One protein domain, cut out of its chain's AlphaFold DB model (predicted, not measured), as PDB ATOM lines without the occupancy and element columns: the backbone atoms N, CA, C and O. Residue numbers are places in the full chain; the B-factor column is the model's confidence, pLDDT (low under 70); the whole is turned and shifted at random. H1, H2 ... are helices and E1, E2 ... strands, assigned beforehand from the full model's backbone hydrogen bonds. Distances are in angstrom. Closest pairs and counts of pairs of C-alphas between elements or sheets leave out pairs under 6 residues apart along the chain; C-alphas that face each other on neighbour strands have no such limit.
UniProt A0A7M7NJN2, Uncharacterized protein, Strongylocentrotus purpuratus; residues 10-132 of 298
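What this domain is: This is residues 10 to 132 of the 298 residues of an uncharacterized protein of Strongylocentrotus purpuratus (UniProt A0A7M7NJN2). A small three-stranded sheet has H2 and H4 over one face, and a long loop leads from H4 to H5, which lies away from the sheet. H6 follows H5 and ends as an arm, whose residues 120 to 132 stick out. The printed part has 123 residues, in the order H1 H2 E1 E2 H3 E3 H4 H5 H6, mostly helix, with the antiparallel sheet ordered E1, E2, E3. It is compact, with a radius of gyration of the C-alphas of 15.8 A and spans of 48 by 35 by 31 A.

How they stand to each other: H1, residues 10 to 13, only grazes the sheet and touches residues 92 to 95 alone of H5, residues 92 to 105; the closest C-alphas, Ser 10 and Ser 92, are 6.2 A apart. H2, residues 17 to 21, is on the sheet at a height of 7.1 A. E1, residues 24 to 26, and E2, residues 31 to 36, form a hairpin, with N 26 and O 31 2.8 A apart. H3, residues 42 to 45, is not on the sheet. E3, residues 48 to 52, is antiparallel to E2, with N 34 and O 50 2.9 A apart. H4, residues 54 to 70, stands up from the sheet at 43 degrees on the same face as H2, which it only just touches, with 3 pairs of C-alphas within 8 A, the closest Leu 21 and Ser 61, 6.8 A. H6, residues 113 to 132, is close to H5 but not clearly touching, 7.1 A between the C-alphas of Thr 96 and Asn 113. Every O i to N i+4 pair is within hydrogen-bond range in H2, H5 and H6; in H4 it is 10 of 13.

Where its parts are: C-alpha 10 is at (226.110, 169.042, 166.795) and C-alpha 132 at (213.626, 144.222, 149.359). H4 measures 23.9 A, H5 20.1 A and H6 28.9 A.

The domain as a whole: The printed part has no cut. The H4 to H5 link is long. Residue 103 and residues 106 to 132 have pLDDT under 70.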
ATOM      1  N   SER A  10     226.357 167.633 167.144       73.62
ATOM      2  CA  SER A  10     226.110 169.042 166.795       73.62
ATOM      3  C   SER A  10     224.681 169.356 166.348       73.62
ATOM      4  O   SER A  10     224.199 170.447 166.617       73.62
ATOM      5  N   GLU A  11     224.001 168.416 165.692       81.44
ATOM      6  CA  GLU A  11     222.620 168.594 165.226       81.44
ATOM      7  C   GLU A  11     221.613 168.469 166.385       81.44
ATOM      8  O   GLU A  11     220.524 169.021 166.308       81.44
ATOM      9  N   PHE A  12     221.989 167.825 167.497       82.62
ATOM     10  CA  PHE A  12     221.176 167.782 168.720       82.62
ATOM     11  C   PHE A  12     221.453 168.954 169.667       82.62
ATOM     12  O   PHE A  12     220.517 169.489 170.251       82.62
ATOM     13  N   ILE A  13     222.713 169.386 169.790       87.19
ATOM     14  CA  ILE A  13     223.107 170.566 170.587       87.19
ATOM     15  C   ILE A  13     222.385 171.834 170.108       87.19
ATOM     16  O   ILE A  13     221.936 172.649 170.911       87.19
ATOM     17  N   ASN A  14     222.274 171.977 168.787       88.56
ATOM     18  CA  ASN A  14     221.737 173.161 168.124       88.56
ATOM     19  C   ASN A  14     220.254 173.005 167.728       88.56
ATOM     20  O   ASN A  14     219.738 173.793 166.937       88.56
ATOM     21  N   MET A  15     219.566 171.984 168.250       91.25
ATOM     22  CA  MET A  15     218.127 171.809 168.064       91.25
ATOM     23  C   MET A  15     217.369 172.735 169.018       91.25
ATOM     24  O   MET A  15     217.519 172.636 170.236       91.25
ATOM     25  N   GLU A  16     216.534 173.616 168.475       93.38
ATOM     26  CA  GLU A  16     215.730 174.569 169.248       93.38
ATOM     27  C   GLU A  16     214.290 174.079 169.440       93.38
ATOM     28  O   GLU A  16     213.735 173.376 168.593       93.38
ATOM     29  N   VAL A  17     213.675 174.468 170.559       93.19
ATOM     30  CA  VAL A  17     212.313 174.069 170.954       93.19
ATOM     31  C   VAL A  17     211.265 174.479 169.920       93.19
ATOM     32  O   VAL A  17     210.342 173.712 169.657       93.19
ATOM     33  N   GLU A  18     211.418 175.653 169.307       92.12
ATOM     34  CA  GLU A  18     210.498 176.144 168.280       92.12
ATOM     35  C   GLU A  18     210.449 175.196 167.073       92.12
ATOM     36  O   GLU A  18     209.391 174.665 166.739       92.12
ATOM     37  N   TRP A  19     211.602 174.917 166.460       92.06
ATOM     38  CA  TRP A  19     211.708 174.013 165.311       92.06
ATOM     39  C   TRP A  19     211.389 172.557 165.661       92.06
ATOM     40  O   TRP A  19     210.901 171.816 164.808       92.06
ATOM     41  N   ALA A  20     211.621 172.151 166.912       91.50
ATOM     42  CA  ALA A  20     211.265 170.829 167.410       91.50
ATOM     43  C   ALA A  20     209.748 170.634 167.596       91.50
ATOM     44  O   ALA A  20     209.266 169.524 167.395       91.50
ATOM     45  N   LEU A  21     208.994 171.685 167.949       91.31
ATOM     46  CA  LEU A  21     207.526 171.643 168.050       91.31
ATOM     47  C   LEU A  21     206.816 171.963 166.722       91.31
ATOM     48  O   LEU A  21     205.677 171.543 166.529       91.31
ATOM     49  N   LYS A  22     207.486 172.664 165.798       92.25
ATOM     50  CA  LYS A  22     207.044 172.913 164.412       92.25
ATOM     51  C   LYS A  22     207.524 171.820 163.434       92.25
ATOM     52  O   LYS A  22     207.824 172.113 162.276       92.25
ATOM     53  N   ALA A  23     207.645 170.569 163.886       91.44
ATOM     54  CA  ALA A  23     208.111 169.469 163.039       91.44
ATOM     55  C   ALA A  23     207.106 169.164 161.914       91.44
ATOM     56  O   ALA A  23     205.919 168.953 162.166       91.44
ATOM     57  N   ILE A  24     207.589 169.109 160.673       92.50
ATOM     58  CA  ILE A  24     206.745 168.907 159.487       92.50
ATOM     59  C   ILE A  24     206.473 167.413 159.320       92.50
ATOM     60  O   ILE A  24     207.416 166.630 159.270       92.50
ATOM     61  N   TYR A  25     205.210 167.007 159.217       92.94
ATOM     62  CA  TYR A  25     204.867 165.632 158.857       92.94
ATOM     63  C   TYR A  25     205.028 165.425 157.343       92.94
ATOM     64  O   TYR A  25     204.459 166.172 156.549       92.94
ATOM     65  N   GLU A  26     205.815 164.428 156.941       90.38
ATOM     66  CA  GLU A  26     206.014 164.037 155.543       90.38
ATOM     67  C   GLU A  26     205.321 162.694 155.269       90.38
ATOM     68  O   GLU A  26     205.849 161.627 155.590       90.38
ATOM     69  N   GLU A  27     204.151 162.737 154.629       86.81
ATOM     70  CA  GLU A  27     203.344 161.552 154.293       86.81
ATOM     71  C   GLU A  27     204.124 160.499 153.494       86.81
ATOM     72  O   GLU A  27     204.059 159.311 153.806       86.81
ATOM     73  N   GLN A  28     204.941 160.937 152.527       85.44
ATOM     74  CA  GLN A  28     205.770 160.066 151.680       85.44
ATOM     75  C   GLN A  28     206.740 159.170 152.470       85.44
ATOM     76  O   GLN A  28     207.171 158.132 151.967       85.44
ATOM     77  N   THR A  29     207.117 159.570 153.689       81.75
ATOM     78  CA  THR A  29     208.037 158.816 154.556       81.75
ATOM     79  C   THR A  29     207.390 158.333 155.857       81.75
ATOM     80  O   THR A  29     207.998 157.516 156.553       81.75
ATOM     81  N   ASN A  30     206.169 158.793 156.168       87.44
ATOM     82  CA  ASN A  30     205.467 158.619 157.446       87.44
ATOM     83  C   ASN A  30     206.355 159.022 158.644       87.44
ATOM     84  O   ASN A  30     206.590 158.250 159.582       87.44
ATOM     85  N   GLN A  31     206.935 160.225 158.561       89.44
ATOM     86  CA  GLN A  31     207.862 160.768 159.558       89.44
ATOM     87  C   GLN A  31     207.585 162.247 159.841       89.44
ATOM     88  O   GLN A  31     207.279 163.023 158.942       89.44
ATOM     89  N   HIS A  32     207.762 162.649 161.098       91.75
ATOM     90  CA  HIS A  32     207.885 164.047 161.495       91.75
ATOM     91  C   HIS A  32     209.344 164.483 161.348       91.75
ATOM     92  O   HIS A  32     210.249 163.843 161.885       91.75
ATOM     93  N   VAL A  33     209.573 165.575 160.629       90.50
ATOM     94  CA  VAL A  33     210.895 166.092 160.282       90.50
ATOM     95  C   VAL A  33     211.135 167.408 161.006       90.50
ATOM     96  O   VAL A  33     210.553 168.447 160.684       90.50
ATOM     97  N   ILE A  34     212.041 167.361 161.976       92.19
ATOM     98  CA  ILE A  34     212.573 168.532 162.669       92.19
ATOM     99  C   ILE A  34     213.717 169.094 161.823       92.19
ATOM    100  O   ILE A  34     214.653 168.371 161.464       92.19
ATOM    101  N   LYS A  35     213.654 170.390 161.511       90.19
ATOM    102  CA  LYS A  35     214.730 171.115 160.822       90.19
ATOM    103  C   LYS A  35     215.684 171.716 161.853       90.19
ATOM    104  O   LYS A  35     215.249 172.400 162.772       90.19
ATOM    105  N   VAL A  36     216.981 171.494 161.681       88.12
ATOM    106  CA  VAL A  36     218.040 172.110 162.490       88.12
ATOM    107  C   VAL A  36     218.849 173.027 161.579       88.12
ATOM    108  O   VAL A  36     219.571 172.563 160.700       88.12
ATOM    109  N   LEU A  37     218.684 174.338 161.767       85.81
ATOM    110  CA  LEU A  37     219.283 175.371 160.911       85.81
ATOM    111  C   LEU A  37     220.702 175.749 161.353       85.81
ATOM    112  O   LEU A  37     221.587 175.959 160.529       85.81
ATOM    113  N   ASN A  38     220.951 175.803 162.658       83.81
ATOM    114  CA  ASN A  38     222.243 176.212 163.195       83.81
ATOM    115  C   ASN A  38     223.254 175.048 163.121       83.81
ATOM    116  O   ASN A  38     223.367 174.242 164.039       83.81
ATOM    117  N   HIS A  39     224.007 174.927 162.023       81.50
ATOM    118  CA  HIS A  39     225.182 174.046 161.943       81.50
ATOM    119  C   HIS A  39     226.203 174.533 160.905       81.50
ATOM    120  O   HIS A  39     225.849 175.145 159.900       81.50
ATOM    121  N   LYS A  40     227.484 174.176 161.102       78.75
ATOM    122  CA  LYS A  40     228.651 174.607 160.291       78.75
ATOM    123  C   LYS A  40     228.585 174.319 158.778       78.75
ATOM    124  O   LYS A  40     229.531 174.630 158.064       78.75
ATOM    125  N   THR A  41     227.535 173.668 158.286       78.00
ATOM    126  CA  THR A  41     227.383 173.289 156.874       78.00
ATOM    127  C   THR A  41     226.006 173.625 156.297       78.00
ATOM    128  O   THR A  41     225.708 173.166 155.194       78.00
ATOM    129  N   VAL A  42     225.175 174.405 157.004       82.31
ATOM    130  CA  VAL A  42     223.818 174.763 156.547       82.31
ATOM    131  C   VAL A  42     223.844 175.472 155.188       82.31
ATOM    132  O   VAL A  42     223.135 175.072 154.272       82.31
ATOM    133  N   MET A  43     224.781 176.406 154.997       81.06
ATOM    134  CA  MET A  43     224.963 177.144 153.737       81.06
ATOM    135  C   MET A  43     225.377 176.265 152.543       81.06
ATOM    136  O   MET A  43     225.337 176.734 151.412       81.06
ATOM    137  N   LYS A  44     225.803 175.011 152.770       81.88
ATOM    138  CA  LYS A  44     226.268 174.097 151.710       81.88
ATOM    139  C   LYS A  44     225.317 172.930 151.428       81.88
ATOM    140  O   LYS A  44     225.321 172.414 150.315       81.88
ATOM    141  N   TYR A  45     224.539 172.489 152.417       80.50
ATOM    142  CA  TYR A  45     223.669 171.308 152.295       80.50
ATOM    143  C   TYR A  45     222.220 171.555 152.748       80.50
ATOM    144  O   TYR A  45     221.443 170.608 152.841       80.50
ATOM    145  N   GLY A  46     221.855 172.806 153.041       84.12
ATOM    146  CA  GLY A  46     220.577 173.150 153.655       84.12
ATOM    147  C   GLY A  46     220.484 172.705 155.117       84.12
ATOM    148  O   GLY A  46     221.469 172.294 155.732       84.12
ATOM    149  N   ALA A  47     219.274 172.806 155.670       85.50
ATOM    150  CA  ALA A  47     218.967 172.414 157.041       85.50
ATOM    151  C   ALA A  47     219.235 170.921 157.284       85.50
ATOM    152  O   ALA A  47     218.754 170.067 156.530       85.50
ATOM    153  N   ALA A  48     219.908 170.590 158.384       85.19
ATOM    154  CA  ALA A  48     219.954 169.216 158.859       85.19
ATOM    155  C   ALA A  48     218.540 168.749 159.247       85.19
ATOM    156  O   ALA A  48     217.753 169.497 159.830       85.19
ATOM    157  N   ARG A  49     218.211 167.504 158.899       86.06
ATOM    158  CA  ARG A  49     216.889 166.899 159.098       86.06
ATOM    159  C   ARG A  49     216.987 165.811 160.159       86.06
ATOM    160  O   ARG A  49     217.747 164.862 159.981       86.06
ATOM    161  N   VAL A  50     216.210 165.940 161.231       87.69
ATOM    162  CA  VAL A  50     216.012 164.880 162.225       87.69
ATOM    163  C   VAL A  50     214.599 164.339 162.056       87.69
ATOM    164  O   VAL A  50     213.622 164.995 162.412       87.69
ATOM    165  N   CYS A  51     214.503 163.146 161.483       87.38
ATOM    166  CA  CYS A  51     213.261 162.423 161.278       87.38
ATOM    167  C   CYS A  51     212.898 161.581 162.508       87.38
ATOM    168  O   CYS A  51     213.747 160.906 163.096       87.38
ATOM    169  N   LEU A  52     211.618 161.565 162.863       87.88
ATOM    170  CA  LEU A  52     211.031 160.728 163.908       87.88
ATOM    171  C   LEU A  52     209.784 160.047 163.340       87.88
ATOM    172  O   LEU A  52     209.040 160.668 162.587       87.88
ATOM    173  N   ASN A  53     209.523 158.791 163.699       88.50
ATOM    174  CA  ASN A  53     208.193 158.218 163.463       88.50
ATOM    175  C   ASN A  53     207.166 158.863 164.425       88.50
ATOM    176  O   ASN A  53     207.558 159.563 165.364       88.50
ATOM    177  N   LYS A  54     205.866 158.631 164.201       87.88
ATOM    178  CA  LYS A  54     204.776 159.196 165.019       87.88
ATOM    179  C   LYS A  54     205.001 159.013 166.529       87.88
ATOM    180  O   LYS A  54     205.105 159.997 167.249       87.88
ATOM    181  N   GLU A  55     205.194 157.775 166.983       88.00
ATOM    182  CA  GLU A  55     205.410 157.439 168.399       88.00
ATOM    183  C   GLU A  55     206.648 158.140 168.998       88.00
ATOM    184  O   GLU A  55     206.611 158.664 170.115       88.00
ATOM    185  N   GLN A  56     207.764 158.177 168.260       87.50
ATOM    186  CA  GLN A  56     208.976 158.874 168.691       87.50
ATOM    187  C   GLN A  56     208.749 160.387 168.789       87.50
ATOM    188  O   GLN A  56     209.293 161.011 169.701       87.50
ATOM    189  N   TYR A  57     207.962 160.975 167.884       91.81
ATOM    190  CA  TYR A  57     207.618 162.394 167.923       91.81
ATOM    191  C   TYR A  57     206.660 162.726 169.071       91.81
ATOM    192  O   TYR A  57     206.906 163.682 169.803       91.81
ATOM    193  N   GLU A  58     205.635 161.906 169.306       90.44
ATOM    194  CA  GLU A  58     204.697 162.058 170.424       90.44
ATOM    195  C   GLU A  58     205.443 162.049 171.765       90.44
ATOM    196  O   GLU A  58     205.387 163.036 172.508       90.44
ATOM    197  N   ARG A  59     206.255 161.011 172.023       89.81
ATOM    198  CA  ARG A  59     207.108 160.907 173.224       89.81
ATOM    199  C   ARG A  59     208.071 162.096 173.364       89.81
ATOM    200  O   ARG A  59     208.291 162.592 174.468       89.81
ATOM    201  N   PHE A  60     208.633 162.582 172.256       92.12
ATOM    202  CA  PHE A  60     209.540 163.733 172.254       92.12
ATOM    203  C   PHE A  60     208.818 165.068 172.506       92.12
ATOM    204  O   PHE A  60     209.342 165.928 173.215       92.12
ATOM    205  N   SER A  61     207.587 165.226 172.014       92.25
ATOM    206  CA  SER A  61     206.746 166.396 172.285       92.25
ATOM    207  C   SER A  61     206.313 166.459 173.756       92.25
ATOM    208  O   SER A  61     206.367 167.532 174.359       92.25
ATOM    209  N   ILE A  62     205.999 165.308 174.368       92.94
ATOM    210  CA  ILE A  62     205.723 165.172 175.808       92.94
ATOM    211  C   ILE A  62     206.965 165.550 176.624       92.94
ATOM    212  O   ILE A  62     206.861 166.320 177.584       92.94
ATOM    213  N   TYR A  63     208.153 165.087 176.209       93.50
ATOM    214  CA  TYR A  63     209.410 165.524 176.818       93.50
ATOM    215  C   TYR A  63     209.556 167.051 176.767       93.50
ATOM    216  O   TYR A  63     209.732 167.663 177.817       93.50
ATOM    217  N   ILE A  64     209.417 167.681 175.596       93.38
ATOM    218  CA  ILE A  64     209.584 169.138 175.442       93.38
ATOM    219  C   ILE A  64     208.558 169.938 176.261       93.38
ATOM    220  O   ILE A  64     208.927 170.943 176.869       93.38
ATOM    221  N   ARG A  65     207.286 169.516 176.272       91.81
ATOM    222  CA  ARG A  65     206.175 170.271 176.879       91.81
ATOM    223  C   ARG A  65     206.032 170.064 178.387       91.81
ATOM    224  O   ARG A  65     205.605 170.989 179.072       91.81
ATOM    225  N   HIS A  66     206.353 168.877 178.908       92.00
ATOM    226  CA  HIS A  66     205.977 168.497 180.277       92.00
ATOM    227  C   HIS A  66     207.147 168.030 181.147       92.00
ATOM    228  O   HIS A  66     207.163 168.353 182.337       92.00
ATOM    229  N   ILE A  67     208.127 167.313 180.591       91.25
ATOM    230  CA  ILE A  67     209.284 166.825 181.364       91.25
ATOM    231  C   ILE A  67     210.361 167.912 181.439       91.25
ATOM    232  O   ILE A  67     210.829 168.265 182.517       91.25
ATOM    233  N   ARG A  68     210.715 168.492 180.291       91.81
ATOM    234  CA  ARG A  68     211.785 169.481 180.127       91.81
ATOM    235  C   ARG A  68     211.639 170.711 181.041       91.81
ATOM    236  O   ARG A  68     212.656 171.082 181.621       91.81
ATOM    237  N   PRO A  69     210.447 171.312 181.256       92.06
ATOM    238  CA  PRO A  69     210.298 172.431 182.194       92.06
ATOM    239  C   PRO A  69     210.492 172.053 183.673       92.06
ATOM    240  O   PRO A  69     210.643 172.934 184.511       92.06
ATOM    241  N   ARG A  70     210.472 170.752 184.000       91.56
ATOM    242  CA  ARG A  70     210.684 170.204 185.351       91.56
ATOM    243  C   ARG A  70     212.114 169.685 185.564       91.56
ATOM    244  O   ARG A  70     212.443 169.221 186.654       91.56
ATOM    245  N   CYS A  71     212.976 169.725 184.546       87.81
ATOM    246  CA  CYS A  71     214.363 169.283 184.683       87.81
ATOM    247  C   CYS A  71     215.201 170.319 185.465       87.81
ATOM    248  O   CYS A  71     215.145 171.503 185.135       87.81
ATOM    249  N   PRO A  72     216.033 169.908 186.444       86.25
ATOM    250  CA  PRO A  72     216.923 170.823 187.159       86.25
ATOM    251  C   PRO A  72     217.845 171.617 186.221       86.25
ATOM    252  O   PRO A  72     218.455 171.051 185.310       86.25
ATOM    253  N   GLY A  73     217.956 172.927 186.458       84.88
ATOM    254  CA  GLY A  73     218.646 173.865 185.563       84.88
ATOM    255  C   GLY A  73     217.859 174.244 184.305       84.88
ATOM    256  O   GLY A  73     218.458 174.696 183.335       84.88
ATOM    257  N   TYR A  74     216.537 174.042 184.291       89.81
ATOM    258  CA  TYR A  74     215.671 174.680 183.307       89.81
ATOM    259  C   TYR A  74     215.526 176.176 183.612       89.81
ATOM    260  O   TYR A  74     215.025 176.548 184.670       89.81
ATOM    261  N   GLU A  75     215.901 177.023 182.656       87.94
ATOM    262  CA  GLU A  75     215.625 178.461 182.686       87.94
ATOM    263  C   GLU A  75     214.494 178.789 181.700       87.94
ATOM    264  O   GLU A  75     214.501 178.341 180.543       87.94
ATOM    265  N   GLN A  76     213.509 179.581 182.132       85.94
ATOM    266  CA  GLN A  76     212.407 180.004 181.268       85.94
ATOM    267  C   GLN A  76     212.946 180.832 180.090       85.94
ATOM    268  O   GLN A  76     213.691 181.785 180.274       85.94
ATOM    269  N   GLY A  77     212.588 180.441 178.863       84.44
ATOM    270  CA  GLY A  77     213.152 181.027 177.638       84.44
ATOM    271  C   GLY A  77     214.381 180.299 177.073       84.44
ATOM    272  O   GLY A  77     214.838 180.665 175.989       84.44
ATOM    273  N   THR A  78     214.884 179.234 177.716       89.00
ATOM    274  CA  THR A  78     215.949 178.379 177.146       89.00
ATOM    275  C   THR A  78     215.555 177.892 175.746       89.00
ATOM    276  O   THR A  78     214.632 177.083 175.610       89.00
ATOM    277  N   LYS A  79     216.271 178.347 174.706       93.00
ATOM    278  CA  LYS A  79     215.959 178.041 173.295       93.00
ATOM    279  C   LYS A  79     216.252 176.594 172.903       93.00
ATOM    280  O   LYS A  79     215.452 175.974 172.204       93.00
ATOM    281  N   HIS A  80     217.379 176.040 173.347       92.56
ATOM    282  CA  HIS A  80     217.813 174.693 172.972       92.56
ATOM    283  C   HIS A  80     216.966 173.615 173.647       92.56
ATOM    284  O   HIS A  80     216.666 173.705 174.838       92.56
ATOM    285  N   VAL A  81     216.615 172.553 172.918       92.12
ATOM    286  CA  VAL A  81     215.877 171.415 173.486       92.12
ATOM    287  C   VAL A  81     216.662 170.785 174.638       92.12
ATOM    288  O   VAL A  81     216.082 170.523 175.690       92.12
ATOM    289  N   PHE A  82     217.975 170.608 174.467       91.25
ATOM    290  CA  PHE A  82     218.848 169.947 175.432       91.25
ATOM    291  C   PHE A  82     219.799 170.932 176.126       91.25
ATOM    292  O   PHE A  82     220.659 171.549 175.496       91.25
ATOM    293  N   PHE A  83     219.681 171.006 177.449       91.12
ATOM    294  CA  PHE A  83     220.519 171.800 178.350       91.12
ATOM    295  C   PHE A  83     221.132 170.910 179.447       91.12
ATOM    296  O   PHE A  83     221.047 169.679 179.393       91.12
ATOM    297  N   THR A  84     221.793 171.521 180.427       87.94
ATOM    298  CA  THR A  84     222.358 170.849 181.610       87.94
ATOM    299  C   THR A  84     222.149 171.711 182.853       87.94
ATOM    300  O   THR A  84     221.926 172.908 182.729       87.94
ATOM    301  N   THR A  85     222.344 171.148 184.049       84.94
ATOM    302  CA  THR A  85     222.239 171.867 185.337       84.94
ATOM    303  C   THR A  85     223.190 173.062 185.514       84.94
ATOM    304  O   THR A  85     223.141 173.723 186.545       84.94
ATOM    305  N   LYS A  86     224.091 173.313 184.552       84.75
ATOM    306  CA  LYS A  86     225.098 174.387 184.568       84.75
ATOM    307  C   LYS A  86     225.171 175.190 183.259       84.75
ATOM    308  O   LYS A  86     226.112 175.956 183.085       84.75
ATOM    309  N   SER A  87     224.281 174.945 182.294       85.75
ATOM    310  CA  SER A  87     224.327 175.612 180.984       85.75
ATOM    311  C   SER A  87     223.023 175.419 180.200       85.75
ATOM    312  O   SER A  87     222.626 174.259 180.020       85.75
ATOM    313  N   PRO A  88     222.438 176.488 179.615       85.19
ATOM    314  CA  PRO A  88     221.253 176.431 178.746       85.19
ATOM    315  C   PRO A  88     221.516 175.766 177.378       85.19
ATOM    316  O   PRO A  88     220.623 175.688 176.532       85.19
ATOM    317  N   GLN A  89     222.736 175.274 177.135       87.44
ATOM    318  CA  GLN A  89     223.077 174.430 175.991       87.44
ATOM    319  C   GLN A  89     223.979 173.257 176.411       87.44
ATOM    320  O   GLN A  89     224.973 173.422 177.123       87.44
ATOM    321  N   VAL A  90     223.640 172.049 175.958       89.00
ATOM    322  CA  VAL A  90     224.421 170.823 176.196       89.00
ATOM    323  C   VAL A  90     225.695 170.760 175.336       89.00
ATOM    324  O   VAL A  90     225.696 171.168 174.181       89.00
ATOM    325  N   SER A  91     226.794 170.191 175.847       87.00
ATOM    326  CA  SER A  91     228.025 170.043 175.050       87.00
ATOM    327  C   SER A  91     228.006 168.824 174.109       87.00
ATOM    328  O   SER A  91     227.350 167.809 174.364       87.00
ATOM    329  N   SER A  92     228.823 168.868 173.050       83.06
ATOM    330  CA  SER A  92     229.021 167.740 172.117       83.06
ATOM    331  C   SER A  92     229.591 166.504 172.810       83.06
ATOM    332  O   SER A  92     229.206 165.371 172.504       83.06
ATOM    333  N   SER A  93     230.464 166.723 173.796       83.38
ATOM    334  CA  SER A  93     231.021 165.685 174.663       83.38
ATOM    335  C   SER A  93     229.952 165.075 175.568       83.38
ATOM    336  O   SER A  93     229.934 163.860 175.740       83.38
ATOM    337  N   SER A  94     229.012 165.880 176.072       84.69
ATOM    338  CA  SER A  94     227.887 165.430 176.900       84.69
ATOM    339  C   SER A  94     226.903 164.571 176.096       84.69
ATOM    340  O   SER A  94     226.620 163.449 176.503       84.69
ATOM    341  N   ILE A  95     226.466 165.017 174.909       82.75
ATOM    342  CA  ILE A  95     225.627 164.198 174.005       82.75
ATOM    343  C   ILE A  95     226.350 162.902 173.606       82.75
ATOM    344  O   ILE A  95     225.773 161.816 173.665       82.75
ATOM    345  N   THR A  96     227.639 162.995 173.265       80.69
ATOM    346  CA  THR A  96     228.501 161.835 172.981       80.69
ATOM    347  C   THR A  96     228.543 160.844 174.147       80.69
ATOM    348  O   THR A  96     228.481 159.633 173.933       80.69
ATOM    349  N   TYR A  97     228.679 161.345 175.373       83.25
ATOM    350  CA  TYR A  97     228.743 160.537 176.583       83.25
ATOM    351  C   TYR A  97     227.410 159.831 176.848       83.25
ATOM    352  O   TYR A  97     227.410 158.612 177.010       83.25
ATOM    353  N   SER A  98     226.286 160.552 176.789       80.44
ATOM    354  CA  SER A  98     224.949 159.973 176.968       80.44
ATOM    355  C   SER A  98     224.679 158.847 175.968       80.44
ATOM    356  O   SER A  98     224.361 157.738 176.390       80.44
ATOM    357  N   ILE A  99     224.923 159.070 174.666       76.38
ATOM    358  CA  ILE A  99     224.753 158.032 173.631       76.38
ATOM    359  C   ILE A  99     225.613 156.796 173.945       76.38
ATOM    360  O   ILE A  99     225.121 155.671 173.881       76.38
ATOM    361  N   LYS A 100     226.882 156.978 174.339       76.31
ATOM    362  CA  LYS A 100     227.771 155.862 174.709       76.31
ATOM    363  C   LYS A 100     227.284 155.086 175.934       76.31
ATOM    364  O   LYS A 100     227.434 153.865 175.950       76.31
ATOM    365  N   GLN A 101     226.737 155.755 176.949       79.81
ATOM    366  CA  GLN A 101     226.198 155.069 178.129       79.81
ATOM    367  C   GLN A 101     224.896 154.324 177.793       79.81
ATOM    368  O   GLN A 101     224.746 153.180 178.214       79.81
ATOM    369  N   THR A 102     224.019 154.881 176.946       73.44
ATOM    370  CA  THR A 102     222.843 154.157 176.429       73.44
ATOM    371  C   THR A 102     223.245 152.913 175.625       73.44
ATOM    372  O   THR A 102     222.711 151.839 175.879       73.44
ATOM    373  N   CYS A 103     224.226 153.004 174.718       69.25
ATOM    374  CA  CYS A 103     224.705 151.834 173.968       69.25
ATOM    375  C   CYS A 103     225.277 150.738 174.886       69.25
ATOM    376  O   CYS A 103     224.980 149.566 174.678       69.25
ATOM    377  N   LYS A 104     226.041 151.102 175.928       71.94
ATOM    378  CA  LYS A 104     226.523 150.140 176.938       71.94
ATOM    379  C   LYS A 104     225.383 149.479 177.717       71.94
ATOM    380  O   LYS A 104     225.464 148.288 177.982       71.94
ATOM    381  N   TYR A 105     224.349 150.235 178.092       70.69
ATOM    382  CA  TYR A 105     223.186 149.697 178.809       70.69
ATOM    383  C   TYR A 105     222.408 148.677 177.959       70.69
ATOM    384  O   TYR A 105     221.914 147.684 178.480       70.69
ATOM    385  N   LEU A 106     222.365 148.884 176.640       65.88
ATOM    386  CA  LEU A 106     221.776 147.963 175.660       65.88
ATOM    387  C   LEU A 106     222.716 146.799 175.254       65.88
ATOM    388  O   LEU A 106     222.442 146.127 174.265       65.88
ATOM    389  N   ASP A 107     223.840 146.607 175.959       65.19
ATOM    390  CA  ASP A 107     224.940 145.662 175.666       65.19
ATOM    391  C   ASP A 107     225.499 145.729 174.222       65.19
ATOM    392  O   ASP A 107     226.105 144.802 173.679       65.19
ATOM    393  N   GLN A 108     225.329 146.878 173.565       60.09
ATOM    394  CA  GLN A 108     225.831 147.118 172.217       60.09
ATOM    395  C   GLN A 108     227.290 147.571 172.303       60.09
ATOM    396  O   GLN A 108     227.574 148.715 172.675       60.09
ATOM    397  N   ARG A 109     228.217 146.656 171.955       54.53
ATOM    398  CA  ARG A 109     229.688 146.833 171.988       54.53
ATOM    399  C   ARG A 109     230.103 148.275 171.675       54.53
ATOM    400  O   ARG A 109     229.999 148.727 170.537       54.53
ATOM    401  N   ALA A 110     230.580 148.984 172.699       50.34
ATOM    402  CA  ALA A 110     230.693 150.440 172.688       50.34
ATOM    403  C   ALA A 110     231.597 150.973 171.560       50.34
ATOM    404  O   ALA A 110     232.819 150.824 171.590       50.34
ATOM    405  N   VAL A 111     230.992 151.649 170.581       51.94
ATOM    406  CA  VAL A 111     231.691 152.187 169.407       51.94
ATOM    407  C   VAL A 111     232.082 153.667 169.570       51.94
ATOM    408  O   VAL A 111     231.452 154.439 170.295       51.94
ATOM    409  N   THR A 112     233.128 154.100 168.860       57.84
ATOM    410  CA  THR A 112     233.500 155.527 168.731       57.84
ATOM    411  C   THR A 112     232.419 156.305 167.971       57.84
ATOM    412  O   THR A 112     231.681 155.696 167.215       57.84
ATOM    413  N   ASN A 113     232.332 157.641 168.061       55.50
ATOM    414  CA  ASN A 113     231.248 158.408 167.402       55.50
ATOM    415  C   ASN A 113     231.094 158.125 165.892       55.50
ATOM    416  O   ASN A 113     229.986 158.143 165.363       55.50
ATOM    417  N   THR A 114     232.198 157.851 165.193       59.75
ATOM    418  CA  THR A 114     232.175 157.420 163.785       59.75
ATOM    419  C   THR A 114     231.845 155.933 163.641       59.75
ATOM    420  O   THR A 114     231.181 155.556 162.682       59.75
ATOM    421  N   GLY A 115     232.244 155.098 164.602       59.84
ATOM    422  CA  GLY A 115     231.810 153.708 164.717       59.84
ATOM    423  C   GLY A 115     230.305 153.549 164.957       59.84
ATOM    424  O   GLY A 115     229.700 152.744 164.260       59.84
ATOM    425  N   ILE A 116     229.681 154.335 165.853       58.91
ATOM    426  CA  ILE A 116     228.234 154.224 166.111       58.91
ATOM    427  C   ILE A 116     227.483 154.605 164.834       58.91
ATOM    428  O   ILE A 116     226.643 153.841 164.386       58.91
ATOM    429  N   ARG A 117     227.882 155.692 164.153       59.41
ATOM    430  CA  ARG A 117     227.343 156.041 162.826       59.41
ATOM    431  C   ARG A 117     227.524 154.932 161.785       59.41
ATOM    432  O   ARG A 117     226.563 154.604 161.104       59.41
ATOM    433  N   LYS A 118     228.713 154.322 161.665       60.81
ATOM    434  CA  LYS A 118     228.939 153.192 160.737       60.81
ATOM    435  C   LYS A 118     228.041 151.991 161.059       60.81
ATOM    436  O   LYS A 118     227.509 151.372 160.142       60.81
ATOM    437  N   TRP A 119     227.857 151.690 162.341       56.19
ATOM    438  CA  TRP A 119     226.996 150.612 162.824       56.19
ATOM    439  C   TRP A 119     225.507 150.911 162.565       56.19
ATOM    440  O   TRP A 119     224.825 150.069 161.988       56.19
ATOM    441  N   MET A 120     225.038 152.139 162.832       56.19
ATOM    442  CA  MET A 120     223.702 152.620 162.440       56.19
ATOM    443  C   MET A 120     223.495 152.502 160.924       56.19
ATOM    444  O   MET A 120     222.508 151.926 160.481       56.19
ATOM    445  N   SER A 121     224.438 152.989 160.104       56.78
ATOM    446  CA  SER A 121     224.348 152.895 158.639       56.78
ATOM    447  C   SER A 121     224.271 151.444 158.157       56.78
ATOM    448  O   SER A 121     223.491 151.149 157.256       56.78
ATOM    449  N   SER A 122     225.024 150.533 158.780       55.22
ATOM    450  CA  SER A 122     224.955 149.096 158.491       55.22
ATOM    451  C   SER A 122     223.589 148.502 158.863       55.22
ATOM    452  O   SER A 122     222.999 147.797 158.047       55.22
ATOM    453  N   MET A 123     223.036 148.858 160.028       48.91
ATOM    454  CA  MET A 123     221.702 148.433 160.479       48.91
ATOM    455  C   MET A 123     220.571 148.980 159.587       48.91
ATOM    456  O   MET A 123     219.649 148.253 159.221       48.91
ATOM    457  N   MET A 124     220.658 150.242 159.160       51.28
ATOM    458  CA  MET A 124     219.705 150.833 158.212       51.28
ATOM    459  C   MET A 124     219.799 150.181 156.823       51.28
ATOM    460  O   MET A 124     218.788 150.067 156.129       51.28
ATOM    461  N   GLN A 125     220.988 149.739 156.403       50.81
ATOM    462  CA  GLN A 125     221.185 149.025 155.136       50.81
ATOM    463  C   GLN A 125     220.673 147.578 155.196       50.81
ATOM    464  O   GLN A 125     220.009 147.146 154.253       50.81
ATOM    465  N   SER A 126     220.906 146.842 156.289       46.66
ATOM    466  CA  SER A 126     220.365 145.484 156.456       46.66
ATOM    467  C   SER A 126     218.836 145.487 156.572       46.66
ATOM    468  O   SER A 126     218.181 144.679 155.912       46.66
ATOM    469  N   GLY A 127     218.252 146.458 157.285       39.06
ATOM    470  CA  GLY A 127     216.798 146.652 157.351       39.06
ATOM    471  C   GLY A 127     216.153 146.943 155.987       39.06
ATOM    472  O   GLY A 127     215.092 146.398 155.678       39.06
ATOM    473  N   ARG A 128     216.811 147.733 155.121       42.50
ATOM    474  CA  ARG A 128     216.372 147.916 153.721       42.50
ATOM    475  C   ARG A 128     216.481 146.617 152.920       42.50
ATOM    476  O   ARG A 128     215.541 146.286 152.203       42.50
ATOM    477  N   LYS A 129     217.581 145.864 153.077       34.75
ATOM    478  CA  LYS A 129     217.780 144.573 152.395       34.75
ATOM    479  C   LYS A 129     216.689 143.553 152.740       34.75
ATOM    480  O   LYS A 129     216.217 142.870 151.834       34.75
ATOM    481  N   LEU A 130     216.244 143.500 154.000       32.25
ATOM    482  CA  LEU A 130     215.116 142.657 154.416       32.25
ATOM    483  C   LEU A 130     213.823 143.028 153.669       32.25
ATOM    484  O   LEU A 130     213.194 142.156 153.078       32.25
ATOM    485  N   ARG A 131     213.474 144.323 153.614       34.78
ATOM    486  CA  ARG A 131     212.260 144.798 152.919       34.78
ATOM    487  C   ARG A 131     212.300 144.600 151.398       34.78
ATOM    488  O   ARG A 131     211.249 144.432 150.790       34.78
ATOM    489  N   SER A 132     213.483 144.594 150.778       35.88
ATOM    490  CA  SER A 132     213.626 144.222 149.359       35.88
ATOM    491  C   SER A 132     213.592 142.707 149.121       35.88
ATOM    492  O   SER A 132     213.186 142.279 148.046       35.88
TER     493      SER A 132